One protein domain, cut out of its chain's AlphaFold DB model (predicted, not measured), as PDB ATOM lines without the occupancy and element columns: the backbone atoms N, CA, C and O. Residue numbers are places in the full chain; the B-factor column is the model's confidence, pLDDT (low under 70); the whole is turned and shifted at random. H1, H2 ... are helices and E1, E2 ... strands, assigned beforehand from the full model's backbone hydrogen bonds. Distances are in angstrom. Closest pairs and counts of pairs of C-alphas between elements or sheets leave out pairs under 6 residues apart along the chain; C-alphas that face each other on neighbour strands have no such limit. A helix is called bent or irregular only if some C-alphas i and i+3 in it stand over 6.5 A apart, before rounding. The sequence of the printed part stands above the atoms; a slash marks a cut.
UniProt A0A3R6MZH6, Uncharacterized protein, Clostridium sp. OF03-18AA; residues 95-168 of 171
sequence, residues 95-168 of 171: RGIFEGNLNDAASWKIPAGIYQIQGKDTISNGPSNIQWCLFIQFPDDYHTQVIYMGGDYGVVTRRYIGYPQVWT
ATOM      1  N   ARG A  95      15.807 -50.853  22.846       95.62
ATOM      2  CA  ARG A  95      15.594 -52.196  23.403       95.62
ATOM      3  C   ARG A  95      14.345 -52.893  22.865       95.62
ATOM      4  O   ARG A  95      14.090 -54.031  23.242       95.62
ATOM      5  N   GLY A  96      13.607 -52.254  21.957       96.81
ATOM      6  CA  GLY A  96      12.417 -52.826  21.326       96.81
ATOM      7  C   GLY A  96      11.125 -52.504  22.073       96.81
ATOM      8  O   GLY A  96      10.985 -51.426  22.649       96.81
ATOM      9  N   ILE A  97      10.159 -53.419  22.010       97.31
ATOM     10  CA  ILE A  97       8.831 -53.247  22.609       97.31
ATOM     11  C   ILE A  97       8.896 -53.537  24.114       97.31
ATOM     12  O   ILE A  97       9.494 -54.529  24.528       97.31
ATOM     13  N   PHE A  98       8.276 -52.680  24.923       97.62
ATOM     14  CA  PHE A  98       8.069 -52.895  26.351       97.62
ATOM     15  C   PHE A  98       6.607 -53.243  26.641       97.62
ATOM     16  O   PHE A  98       5.691 -52.504  26.268       97.62
ATOM     17  N   GLU A  99       6.412 -54.334  27.378       96.62
ATOM     18  CA  GLU A  99       5.126 -54.766  27.921       96.62
ATOM     19  C   GLU A  99       5.327 -55.162  29.388       96.62
ATOM     20  O   GLU A  99       6.298 -55.844  29.722       96.62
ATOM     21  N   GLY A 100       4.435 -54.724  30.277       96.94
ATOM     22  CA  GLY A 100       4.515 -55.027  31.708       96.94
ATOM     23  C   GLY A 100       4.346 -53.823  32.634       96.94
ATOM     24  O   GLY A 100       3.762 -52.795  32.291       96.94
ATOM     25  N   ASN A 101       4.805 -53.966  33.873       97.88
ATOM     26  CA  ASN A 101       4.605 -52.961  34.912       97.88
ATOM     27  C   ASN A 101       5.736 -51.929  34.932       97.88
ATOM     28  O   ASN A 101       6.861 -52.249  35.307       97.88
ATOM     29  N   LEU A 102       5.428 -50.663  34.630       97.69
ATOM     30  CA  LEU A 102       6.427 -49.587  34.632       97.69
ATOM     31  C   LEU A 102       7.046 -49.326  36.015       97.69
ATOM     32  O   LEU A 102       8.135 -48.762  36.092       97.69
ATOM     33  N   ASN A 103       6.396 -49.729  37.111       98.06
ATOM     34  CA  ASN A 103       6.954 -49.579  38.459       98.06
ATOM     35  C   ASN A 103       8.059 -50.601  38.772       98.06
ATOM     36  O   ASN A 103       8.788 -50.403  39.743       98.06
ATOM     37  N   ASP A 104       8.228 -51.648  37.957       97.75
ATOM     38  CA  ASP A 104       9.272 -52.664  38.149       97.75
ATOM     39  C   ASP A 104      10.695 -52.079  37.997       97.75
ATOM     40  O   ASP A 104      11.672 -52.667  38.473       97.75
ATOM     41  N   ALA A 105      10.819 -50.877  37.415       96.06
ATOM     42  CA  ALA A 105      12.059 -50.100  37.387       96.06
ATOM     43  C   ALA A 105      12.611 -49.786  38.786       96.06
ATOM     44  O   ALA A 105      13.827 -49.776  38.948       96.06
ATOM     45  N   ALA A 106      11.753 -49.638  39.806       94.56
ATOM     46  CA  ALA A 106      12.177 -49.398  41.192       94.56
ATOM     47  C   ALA A 106      12.987 -50.562  41.798       94.56
ATOM     48  O   ALA A 106      13.557 -50.451  42.878       94.56
ATOM     49  N   SER A 107      13.018 -51.712  41.120       93.88
ATOM     50  CA  SER A 107      13.849 -52.864  41.472       93.88
ATOM     51  C   SER A 107      14.783 -53.267  40.328       93.88
ATOM     52  O   SER A 107      15.141 -54.437  40.222       93.88
ATOM     53  N   TRP A 108      15.143 -52.324  39.450       91.12
ATOM     54  CA  TRP A 108      16.070 -52.521  38.326       91.12
ATOM     55  C   TRP A 108      15.659 -53.603  37.315       91.12
ATOM     56  O   TRP A 108      16.480 -54.083  36.536       91.12
ATOM     57  N   LYS A 109      14.378 -53.990  37.282       95.62
ATOM     58  CA  LYS A 109      13.873 -55.007  36.343       95.62
ATOM     59  C   LYS A 109      13.600 -54.458  34.945       95.62
ATOM     60  O   LYS A 109      13.437 -55.238  34.014       95.62
ATOM     61  N   ILE A 110      13.553 -53.134  34.799       96.25
ATOM     62  CA  ILE A 110      13.509 -52.452  33.506       96.25
ATOM     63  C   ILE A 110      14.906 -51.879  33.260       96.25
ATOM     64  O   ILE A 110      15.269 -50.893  33.905       96.25
ATOM     65  N   PRO A 111      15.716 -52.477  32.368       93.25
ATOM     66  CA  PRO A 111      17.028 -51.937  32.039       93.25
ATOM     67  C   PRO A 111      16.937 -50.506  31.499       93.25
ATOM     68  O   PRO A 111      16.000 -50.171  30.771       93.25
ATOM     69  N   ALA A 112      17.941 -49.678  31.778       93.06
ATOM     70  CA  ALA A 112      18.025 -48.351  31.180       93.06
ATOM     71  C   ALA A 112      18.087 -48.442  29.650       93.06
ATOM     72  O   ALA A 112      18.843 -49.249  29.093       93.06
ATOM     73  N   GLY A 113      17.281 -47.643  28.960       95.12
ATOM     74  CA  GLY A 113      17.167 -47.691  27.507       95.12
ATOM     75  C   GLY A 113      15.910 -47.029  26.966       95.12
ATOM     76  O   GLY A 113      15.113 -46.441  27.696       95.12
ATOM     77  N   ILE A 114      15.766 -47.142  25.651       97.06
ATOM     78  CA  ILE A 114      14.665 -46.599  24.864       97.06
ATOM     79  C   ILE A 114      13.801 -47.763  24.389       97.06
ATOM     80  O   ILE A 114      14.307 -48.729  23.822       97.06
ATOM     81  N   TYR A 115      12.498 -47.654  24.577       97.75
ATOM     82  CA  TYR A 115      11.509 -48.674  24.272       97.75
ATOM     83  C   TYR A 115      10.359 -48.085  23.453       97.75
ATOM     84  O   TYR A 115      10.121 -46.877  23.462       97.75
ATOM     85  N   GLN A 116       9.608 -48.953  22.784       96.81
ATOM     86  CA  GLN A 116       8.268 -48.657  22.285       96.81
ATOM     87  C   GLN A 116       7.222 -49.283  23.199       96.81
ATOM     88  O   GLN A 116       7.310 -50.461  23.526       96.81
ATOM     89  N   ILE A 117       6.199 -48.521  23.559       95.62
ATOM     90  CA  ILE A 117       4.970 -49.048  24.153       95.62
ATOM     91  C   ILE A 117       3.942 -49.148  23.034       95.62
ATOM     92  O   ILE A 117       3.768 -48.193  22.276       95.62
ATOM     93  N   GLN A 118       3.266 -50.291  22.916       92.56
ATOM     94  CA  GLN A 118       2.317 -50.510  21.824       92.56
ATOM     95  C   GLN A 118       0.913 -49.967  22.096       92.56
ATOM     96  O   GLN A 118       0.182 -49.659  21.158       92.56
ATOM     97  N   GLY A 119       0.550 -49.799  23.363       89.81
ATOM     98  CA  GLY A 119      -0.705 -49.184  23.756       89.81
ATOM     99  C   GLY A 119      -0.913 -49.256  25.258       89.81
ATOM    100  O   GLY A 119      -0.104 -49.813  25.996       89.81
ATOM    101  N   LYS A 120      -2.024 -48.685  25.719       89.38
ATOM    102  CA  LYS A 120      -2.361 -48.639  27.144       89.38
ATOM    103  C   LYS A 120      -2.479 -50.029  27.771       89.38
ATOM    104  O   LYS A 120      -2.060 -50.212  28.906       89.38
ATOM    105  N   ASP A 121      -3.011 -50.992  27.025       91.94
ATOM    106  CA  ASP A 121      -3.310 -52.331  27.543       91.94
ATOM    107  C   ASP A 121      -2.068 -53.229  27.665       91.94
ATOM    108  O   ASP A 121      -2.134 -54.281  28.295       91.94
ATOM    109  N   THR A 122      -0.922 -52.822  27.104       93.56
ATOM    110  CA  THR A 122       0.325 -53.601  27.192       93.56
ATOM    111  C   THR A 122       1.129 -53.288  28.449       93.56
ATOM    112  O   THR A 122       2.124 -53.955  28.729       93.56
ATOM    113  N   ILE A 123       0.727 -52.275  29.222       95.75
ATOM    114  CA  ILE A 123       1.464 -51.823  30.398       95.75
ATOM    115  C   ILE A 123       0.558 -51.512  31.590       95.75
ATOM    116  O   ILE A 123      -0.625 -51.220  31.456       95.75
ATOM    117  N   SER A 124       1.140 -51.511  32.786       96.81
ATOM    118  CA  SER A 124       0.502 -50.980  33.997       96.81
ATOM    119  C   SER A 124       1.320 -49.843  34.605       96.81
ATOM    120  O   SER A 124       2.523 -49.718  34.366       96.81
ATOM    121  N   ASN A 125       0.643 -48.995  35.390       96.56
ATOM    122  CA  ASN A 125       1.203 -47.787  36.014       96.56
ATOM    123  C   ASN A 125       1.698 -46.715  35.022       96.56
ATOM    124  O   ASN A 125       2.497 -45.847  35.380       96.56
ATOM    125  N   GLY A 126       1.192 -46.748  33.789       94.06
ATOM    126  CA  GLY A 126       1.373 -45.683  32.808       94.06
ATOM    127  C   GLY A 126       0.357 -44.540  32.942       94.06
ATOM    128  O   GLY A 126      -0.638 -44.667  33.659       94.06
ATOM    129  N   PRO A 127       0.596 -43.417  32.247       92.12
ATOM    130  CA  PRO A 127      -0.344 -42.312  32.121       92.12
ATOM    131  C   PRO A 127      -1.631 -42.724  31.383       92.12
ATOM    132  O   PRO A 127      -1.667 -43.668  30.595       92.12
ATOM    133  N   SER A 128      -2.719 -41.998  31.641       87.50
ATOM    134  CA  SER A 128      -4.083 -42.401  31.263       87.50
ATOM    135  C   SER A 128      -4.345 -42.507  29.756       87.50
ATOM    136  O   SER A 128      -5.187 -43.317  29.357       87.50
ATOM    137  N   ASN A 129      -3.647 -41.702  28.947       84.38
ATOM    138  CA  ASN A 129      -3.893 -41.507  27.512       84.38
ATOM    139  C   ASN A 129      -2.809 -42.147  26.631       84.38
ATOM    140  O   ASN A 129      -2.538 -41.662  25.535       84.38
ATOM    141  N   ILE A 130      -2.160 -43.211  27.110       88.12
ATOM    142  CA  ILE A 130      -1.118 -43.881  26.330       88.12
ATOM    143  C   ILE A 130      -1.661 -44.432  25.017       88.12
ATOM    144  O   ILE A 130      -2.641 -45.175  24.977       88.12
ATOM    145  N   GLN A 131      -0.936 -44.097  23.957       86.81
ATOM    146  CA  GLN A 131      -1.042 -44.675  22.628       86.81
ATOM    147  C   GLN A 131       0.275 -45.377  22.288       86.81
ATOM    148  O   GLN A 131       1.129 -45.570  23.154       86.81
ATOM    149  N   TRP A 132       0.451 -45.760  21.029       91.81
ATOM    150  CA  TRP A 132       1.746 -46.215  20.546       91.81
ATOM    151  C   TRP A 132       2.784 -45.095  20.721       91.81
ATOM    152  O   TRP A 132       2.665 -44.036  20.102       91.81
ATOM    153  N   CYS A 133       3.755 -45.290  21.613       93.31
ATOM    154  CA  CYS A 133       4.619 -44.209  22.086       93.31
ATOM    155  C   CYS A 133       6.047 -44.655  22.402       93.31
ATOM    156  O   CYS A 133       6.337 -45.839  22.580       93.31
ATOM    157  N   LEU A 134       6.950 -43.675  22.484       95.56
ATOM    158  CA  LEU A 134       8.313 -43.885  22.967       95.56
ATOM    159  C   LEU A 134       8.323 -43.868  24.498       95.56
ATOM    160  O   LEU A 134       7.743 -42.970  25.107       95.56
ATOM    161  N   PHE A 135       9.052 -44.795  25.104       97.25
ATOM    162  CA  PHE A 135       9.337 -44.835  26.534       97.25
ATOM    163  C   PHE A 135      10.849 -44.837  26.763       97.25
ATOM    164  O   PHE A 135      11.577 -45.576  26.108       97.25
ATOM    165  N   ILE A 136      11.333 -44.017  27.689       97.19
ATOM    166  CA  ILE A 136      12.740 -43.957  28.080       97.19
ATOM    167  C   ILE A 136      12.838 -44.243  29.578       97.19
ATOM    168  O   ILE A 136      12.228 -43.540  30.387       97.19
ATOM    169  N   GLN A 137      13.639 -45.249  29.927       96.94
ATOM    170  CA  GLN A 137      14.090 -45.520  31.290       96.94
ATOM    171  C   GLN A 137      15.524 -45.012  31.435       96.94
ATOM    172  O   GLN A 137      16.426 -45.518  30.763       96.94
ATOM    173  N   PHE A 138      15.741 -44.028  32.304       93.69
ATOM    174  CA  PHE A 138      17.075 -43.480  32.540       93.69
ATOM    175  C   PHE A 138      17.905 -44.363  33.486       93.69
ATOM    176  O   PHE A 138      17.333 -45.017  34.368       93.69
ATOM    177  N   PRO A 139      19.241 -44.374  33.312       89.06
ATOM    178  CA  PRO A 139      20.192 -45.006  34.220       89.06
ATOM    179  C   PRO A 139      20.528 -44.068  35.387       89.06
ATOM    180  O   PRO A 139      21.649 -43.581  35.509       89.06
ATOM    181  N   ASP A 140      19.533 -43.743  36.209       88.56
ATOM    182  CA  ASP A 140      19.732 -42.921  37.402       88.56
ATOM    183  C   ASP A 140      19.137 -43.576  38.654       88.56
ATOM    184  O   ASP A 140      18.288 -44.469  38.580       88.56
ATOM    185  N   ASP A 141      19.587 -43.108  39.819       88.38
ATOM    186  CA  ASP A 141      19.156 -43.609  41.132       88.38
ATOM    187  C   ASP A 141      17.688 -43.281  41.455       88.38
ATOM    188  O   ASP A 141      17.114 -43.803  42.411       88.38
ATOM    189  N   TYR A 142      17.070 -42.399  40.666       93.75
ATOM    190  CA  TYR A 142      15.672 -42.002  40.813       93.75
ATOM    191  C   TYR A 142      14.752 -42.749  39.850       93.75
ATOM    192  O   TYR A 142      13.557 -42.451  39.798       93.75
ATOM    193  N   HIS A 143      15.286 -43.689  39.073       93.94
ATOM    194  CA  HIS A 143      14.582 -44.422  38.031       93.94
ATOM    195  C   HIS A 143      13.733 -43.516  37.133       93.94
ATOM    196  O   HIS A 143      12.578 -43.841  36.851       93.94
ATOM    197  N   THR A 144      14.271 -42.377  36.692       96.38
ATOM    198  CA  THR A 144      13.518 -41.400  35.895       96.38
ATOM    199  C   THR A 144      12.925 -42.054  34.650       96.38
ATOM    200  O   THR A 144      13.602 -42.762  33.900       96.38
ATOM    201  N   GLN A 145      11.639 -41.791  34.425       97.94
ATOM    202  CA  GLN A 145      10.892 -42.279  33.274       97.94
ATOM    203  C   GLN A 145      10.361 -41.115  32.455       97.94
ATOM    204  O   GLN A 145       9.844 -40.141  33.007       97.94
ATOM    205  N   VAL A 146      10.448 -41.251  31.134       97.19
ATOM    206  CA  VAL A 146       9.890 -40.302  30.169       97.19
ATOM    207  C   VAL A 146       9.068 -41.071  29.147       97.19
ATOM    208  O   VAL A 146       9.537 -42.070  28.605       97.19
ATOM    209  N   ILE A 147       7.851 -40.610  28.868       96.44
ATOM    210  CA  ILE A 147       6.989 -41.172  27.824       96.44
ATOM    211  C   ILE A 147       6.582 -40.060  26.862       96.44
ATOM    212  O   ILE A 147       6.040 -39.034  27.269       96.44
ATOM    213  N   TYR A 148       6.837 -40.282  25.573       93.62
ATOM    214  CA  TYR A 148       6.439 -39.395  24.482       93.62
ATOM    215  C   TYR A 148       5.125 -39.896  23.885       93.62
ATOM    216  O   TYR A 148       5.141 -40.741  22.992       93.62
ATOM    217  N   MET A 149       3.986 -39.413  24.381       87.12
ATOM    218  CA  MET A 149       2.672 -40.002  24.079       87.12
ATOM    219  C   MET A 149       2.151 -39.708  22.661       87.12
ATOM    220  O   MET A 149       1.173 -40.326  22.253       87.12
ATOM    221  N   GLY A 150       2.823 -38.841  21.893       72.69
ATOM    222  CA  GLY A 150       2.427 -38.484  20.526       72.69
ATOM    223  C   GLY A 150       1.127 -37.665  20.458       72.69
ATOM    224  O   GLY A 150       0.376 -37.566  21.429       72.69
ATOM    225  N   GLY A 151       0.871 -37.031  19.308       75.12
ATOM    226  CA  GLY A 151      -0.306 -36.170  19.113       75.12
ATOM    227  C   GLY A 151      -0.351 -34.979  20.082       75.12
ATOM    228  O   GLY A 151       0.683 -34.391  20.396       75.12
ATOM    229  N   ASP A 152      -1.546 -34.654  20.585       77.19
ATOM    230  CA  ASP A 152      -1.786 -33.522  21.499       77.19
ATOM    231  C   ASP A 152      -1.441 -33.830  22.971       77.19
ATOM    232  O   ASP A 152      -1.606 -32.981  23.847       77.19
ATOM    233  N   TYR A 153      -0.970 -35.046  23.274       82.00
ATOM    234  CA  TYR A 153      -0.734 -35.507  24.650       82.00
ATOM    235  C   TYR A 153       0.677 -35.207  25.175       82.00
ATOM    236  O   TYR A 153       0.925 -35.346  26.373       82.00
ATOM    237  N   GLY A 154       1.594 -34.775  24.305       88.88
ATOM    238  CA  GLY A 154       2.911 -34.266  24.689       88.88
ATOM    239  C   GLY A 154       3.858 -35.302  25.309       88.88
ATOM    240  O   GLY A 154       3.868 -36.482  24.945       88.88
ATOM    241  N   VAL A 155       4.705 -34.823  26.220       93.12
ATOM    242  CA  VAL A 155       5.721 -35.609  26.930       93.12
ATOM    243  C   VAL A 155       5.405 -35.577  28.408       93.12
ATOM    244  O   VAL A 155       5.209 -34.497  28.955       93.12
ATOM    245  N   VAL A 156       5.405 -36.743  29.041       94.94
ATOM    246  CA  VAL A 156       5.238 -36.849  30.490       94.94
ATOM    247  C   VAL A 156       6.429 -37.522  31.128       94.94
ATOM    248  O   VAL A 156       7.083 -38.391  30.544       94.94
ATOM    249  N   THR A 157       6.695 -37.114  32.357       97.00
ATOM    250  CA  THR A 157       7.838 -37.560  33.141       97.00
ATOM    251  C   THR A 157       7.405 -37.956  34.542       97.00
ATOM    252  O   THR A 157       6.402 -37.467  35.065       97.00
ATOM    253  N   ARG A 158       8.157 -38.863  35.165       97.62
ATOM    254  CA  ARG A 158       8.041 -39.155  36.597       97.62
ATOM    255  C   ARG A 158       9.343 -39.711  37.153       97.62
ATOM    256  O   ARG A 158      10.221 -40.130  36.395       97.62
ATOM    257  N   ARG A 159       9.454 -39.730  38.480       97.69
ATOM    258  CA  ARG A 159      10.632 -40.209  39.216       97.69
ATOM    259  C   ARG A 159      10.223 -41.016  40.448       97.69
ATOM    260  O   ARG A 159       9.126 -40.829  40.975       97.69
ATOM    261  N   TYR A 160      11.110 -41.884  40.915       97.31
ATOM    262  CA  TYR A 160      11.009 -42.636  42.163       97.31
ATOM    263  C   TYR A 160      11.860 -41.950  43.243       97.31
ATOM    264  O   TYR A 160      13.078 -42.109  43.306       97.31
ATOM    265  N   ILE A 161      11.223 -41.107  44.058       95.69
ATOM    266  CA  ILE A 161      11.902 -40.181  44.985       95.69
ATOM    267  C   ILE A 161      11.192 -40.114  46.345       95.69
ATOM    268  O   ILE A 161      10.079 -40.610  46.499       95.69
ATOM    269  N   GLY A 162      11.824 -39.466  47.328       92.00
ATOM    270  CA  GLY A 162      11.269 -39.243  48.670       92.00
ATOM    271  C   GLY A 162      11.817 -40.190  49.741       92.00
ATOM    272  O   GLY A 162      12.735 -40.967  49.487       92.00
ATOM    273  N   TYR A 163      11.259 -40.101  50.955       87.88
ATOM    274  CA  TYR A 163      11.604 -40.962  52.092       87.88
ATOM    275  C   TYR A 163      10.349 -41.274  52.942       87.88
ATOM    276  O   TYR A 163       9.923 -40.415  53.716       87.88
ATOM    277  N   PRO A 164       9.728 -42.465  52.811       90.44
ATOM    278  CA  PRO A 164      10.103 -43.567  51.919       90.44
ATOM    279  C   PRO A 164       9.956 -43.197  50.435       90.44
ATOM    280  O   PRO A 164       9.151 -42.333  50.085       90.44
ATOM    281  N   GLN A 165      10.740 -43.840  49.565       94.56
ATOM    282  CA  GLN A 165      10.672 -43.582  48.125       94.56
ATOM    283  C   GLN A 165       9.337 -44.055  47.541       94.56
ATOM    284  O   GLN A 165       8.889 -45.183  47.779       94.56
ATOM    285  N   VAL A 166       8.720 -43.192  46.738       96.38
ATOM    286  CA  VAL A 166       7.466 -43.449  46.027       96.38
ATOM    287  C   VAL A 166       7.537 -42.880  44.612       96.38
ATOM    288  O   VAL A 166       8.288 -41.945  44.331       96.38
ATOM    289  N   TRP A 167       6.747 -43.446  43.700       98.00
ATOM    290  CA  TRP A 167       6.603 -42.893  42.356       98.00
ATOM    291  C   TRP A 167       5.826 -41.581  42.412       98.00
ATOM    292  O   TRP A 167       4.730 -41.530  42.972       98.00
ATOM    293  N   THR A 168       6.362 -40.528  41.795       97.94
ATOM    294  CA  THR A 168       5.578 -39.320  41.533       97.94
ATOM    295  C   THR A 168       4.490 -39.612  40.506       97.94
ATOM    296  O   THR A 168       4.618 -40.514  39.670       97.94
TER     297      THR A 168
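This is residues 95 to 168 of the 171 residues of an uncharacterized protein of Clostridium sp. OF03-18AA (UniProt A0A3R6MZH6). A twisted sheet of five short strands has the small hairpin of E6 and E7 running on from its edge strand E5, and this hairpin reaches one end of the longest axis. The short helix H1 only grazes this sheet, near the hairpin of E6 and E7, and the long loop of residues 118 to 132 joins E2 to E3. The printed part has 74 residues, with seven named strands and one named helix in the order E1 H1 E2 E3 E4 E5 E6 E7. The larger sheet, in the order E1 E2 E3 E4 E5, is mixed, and the class is mostly strand, though under half of the residues are in named elements. The whole is compact, with a radius of gyration of the C-alphas of 11.6 A and spans of 35 by 23 by 18 A.

In the larger sheet, E1 is residues 95 to 97, beginning at C-alpha 95 at (15.594, -52.196, 23.403). E2 is residues 113 to 117, 12.7 A long, and E3 residues 133 to 137, 13.3 A. E4 is residues 145 to 148, 10.3 A, and E5 residues 155 to 158, 10.6 A. E6 is residues 160 to 162 and E7 residues 165 to 167, ending at C-alpha 167 at (6.603, -42.893, 42.356). H1 is residues 102 to 107, 10.6 A long, and is neither bent nor irregular, but only just: C-alphas 102 and 105 are 6.3 A apart.

E2, E3, E4 and E5 form a meander, each strand the antiparallel neighbour of the one before, and each successive pair is a hairpin. N 115 and O 135 are 2.7 A apart between E2 and E3, N 136 and O 146 2.8 A between E3 and E4, and N 147 and O 156 2.9 A between E4 and E5, within hydrogen-bond range. Edge strand E1 is parallel to E2 at 10 degrees, with N 116 and O 96 at 2.8 A. E1, H1 and E2 form a strand-helix-strand unit, two parallel neighbour strands with a helix between, and its crossover is right-handed. H1 only grazes the sheet, with residues 102 to 105. In H1, 0 of 2 O i to N i+4 pairs and 2 of 3 O i to N i+3 pairs are within range. Its closest C-alpha pair with E6 is Ala 106 and Tyr 160, 6.9 A. E5 runs on into E6 at 49 degrees across one residue. E6 and E7 are an antiparallel hairpin, with N 166 and O 161 at 2.9 A.

The C-alphas of Gly 151 and Tyr 163, the two farthest apart, are 35.4 A apart. The printed part has no cut. The link from E2 to E3, 15 residues, is long; in it, residues 123 to 124 pair in parallel with residues 100 to 101. The mean pLDDT of the printed part is 93.3, and no printed residue is under 70.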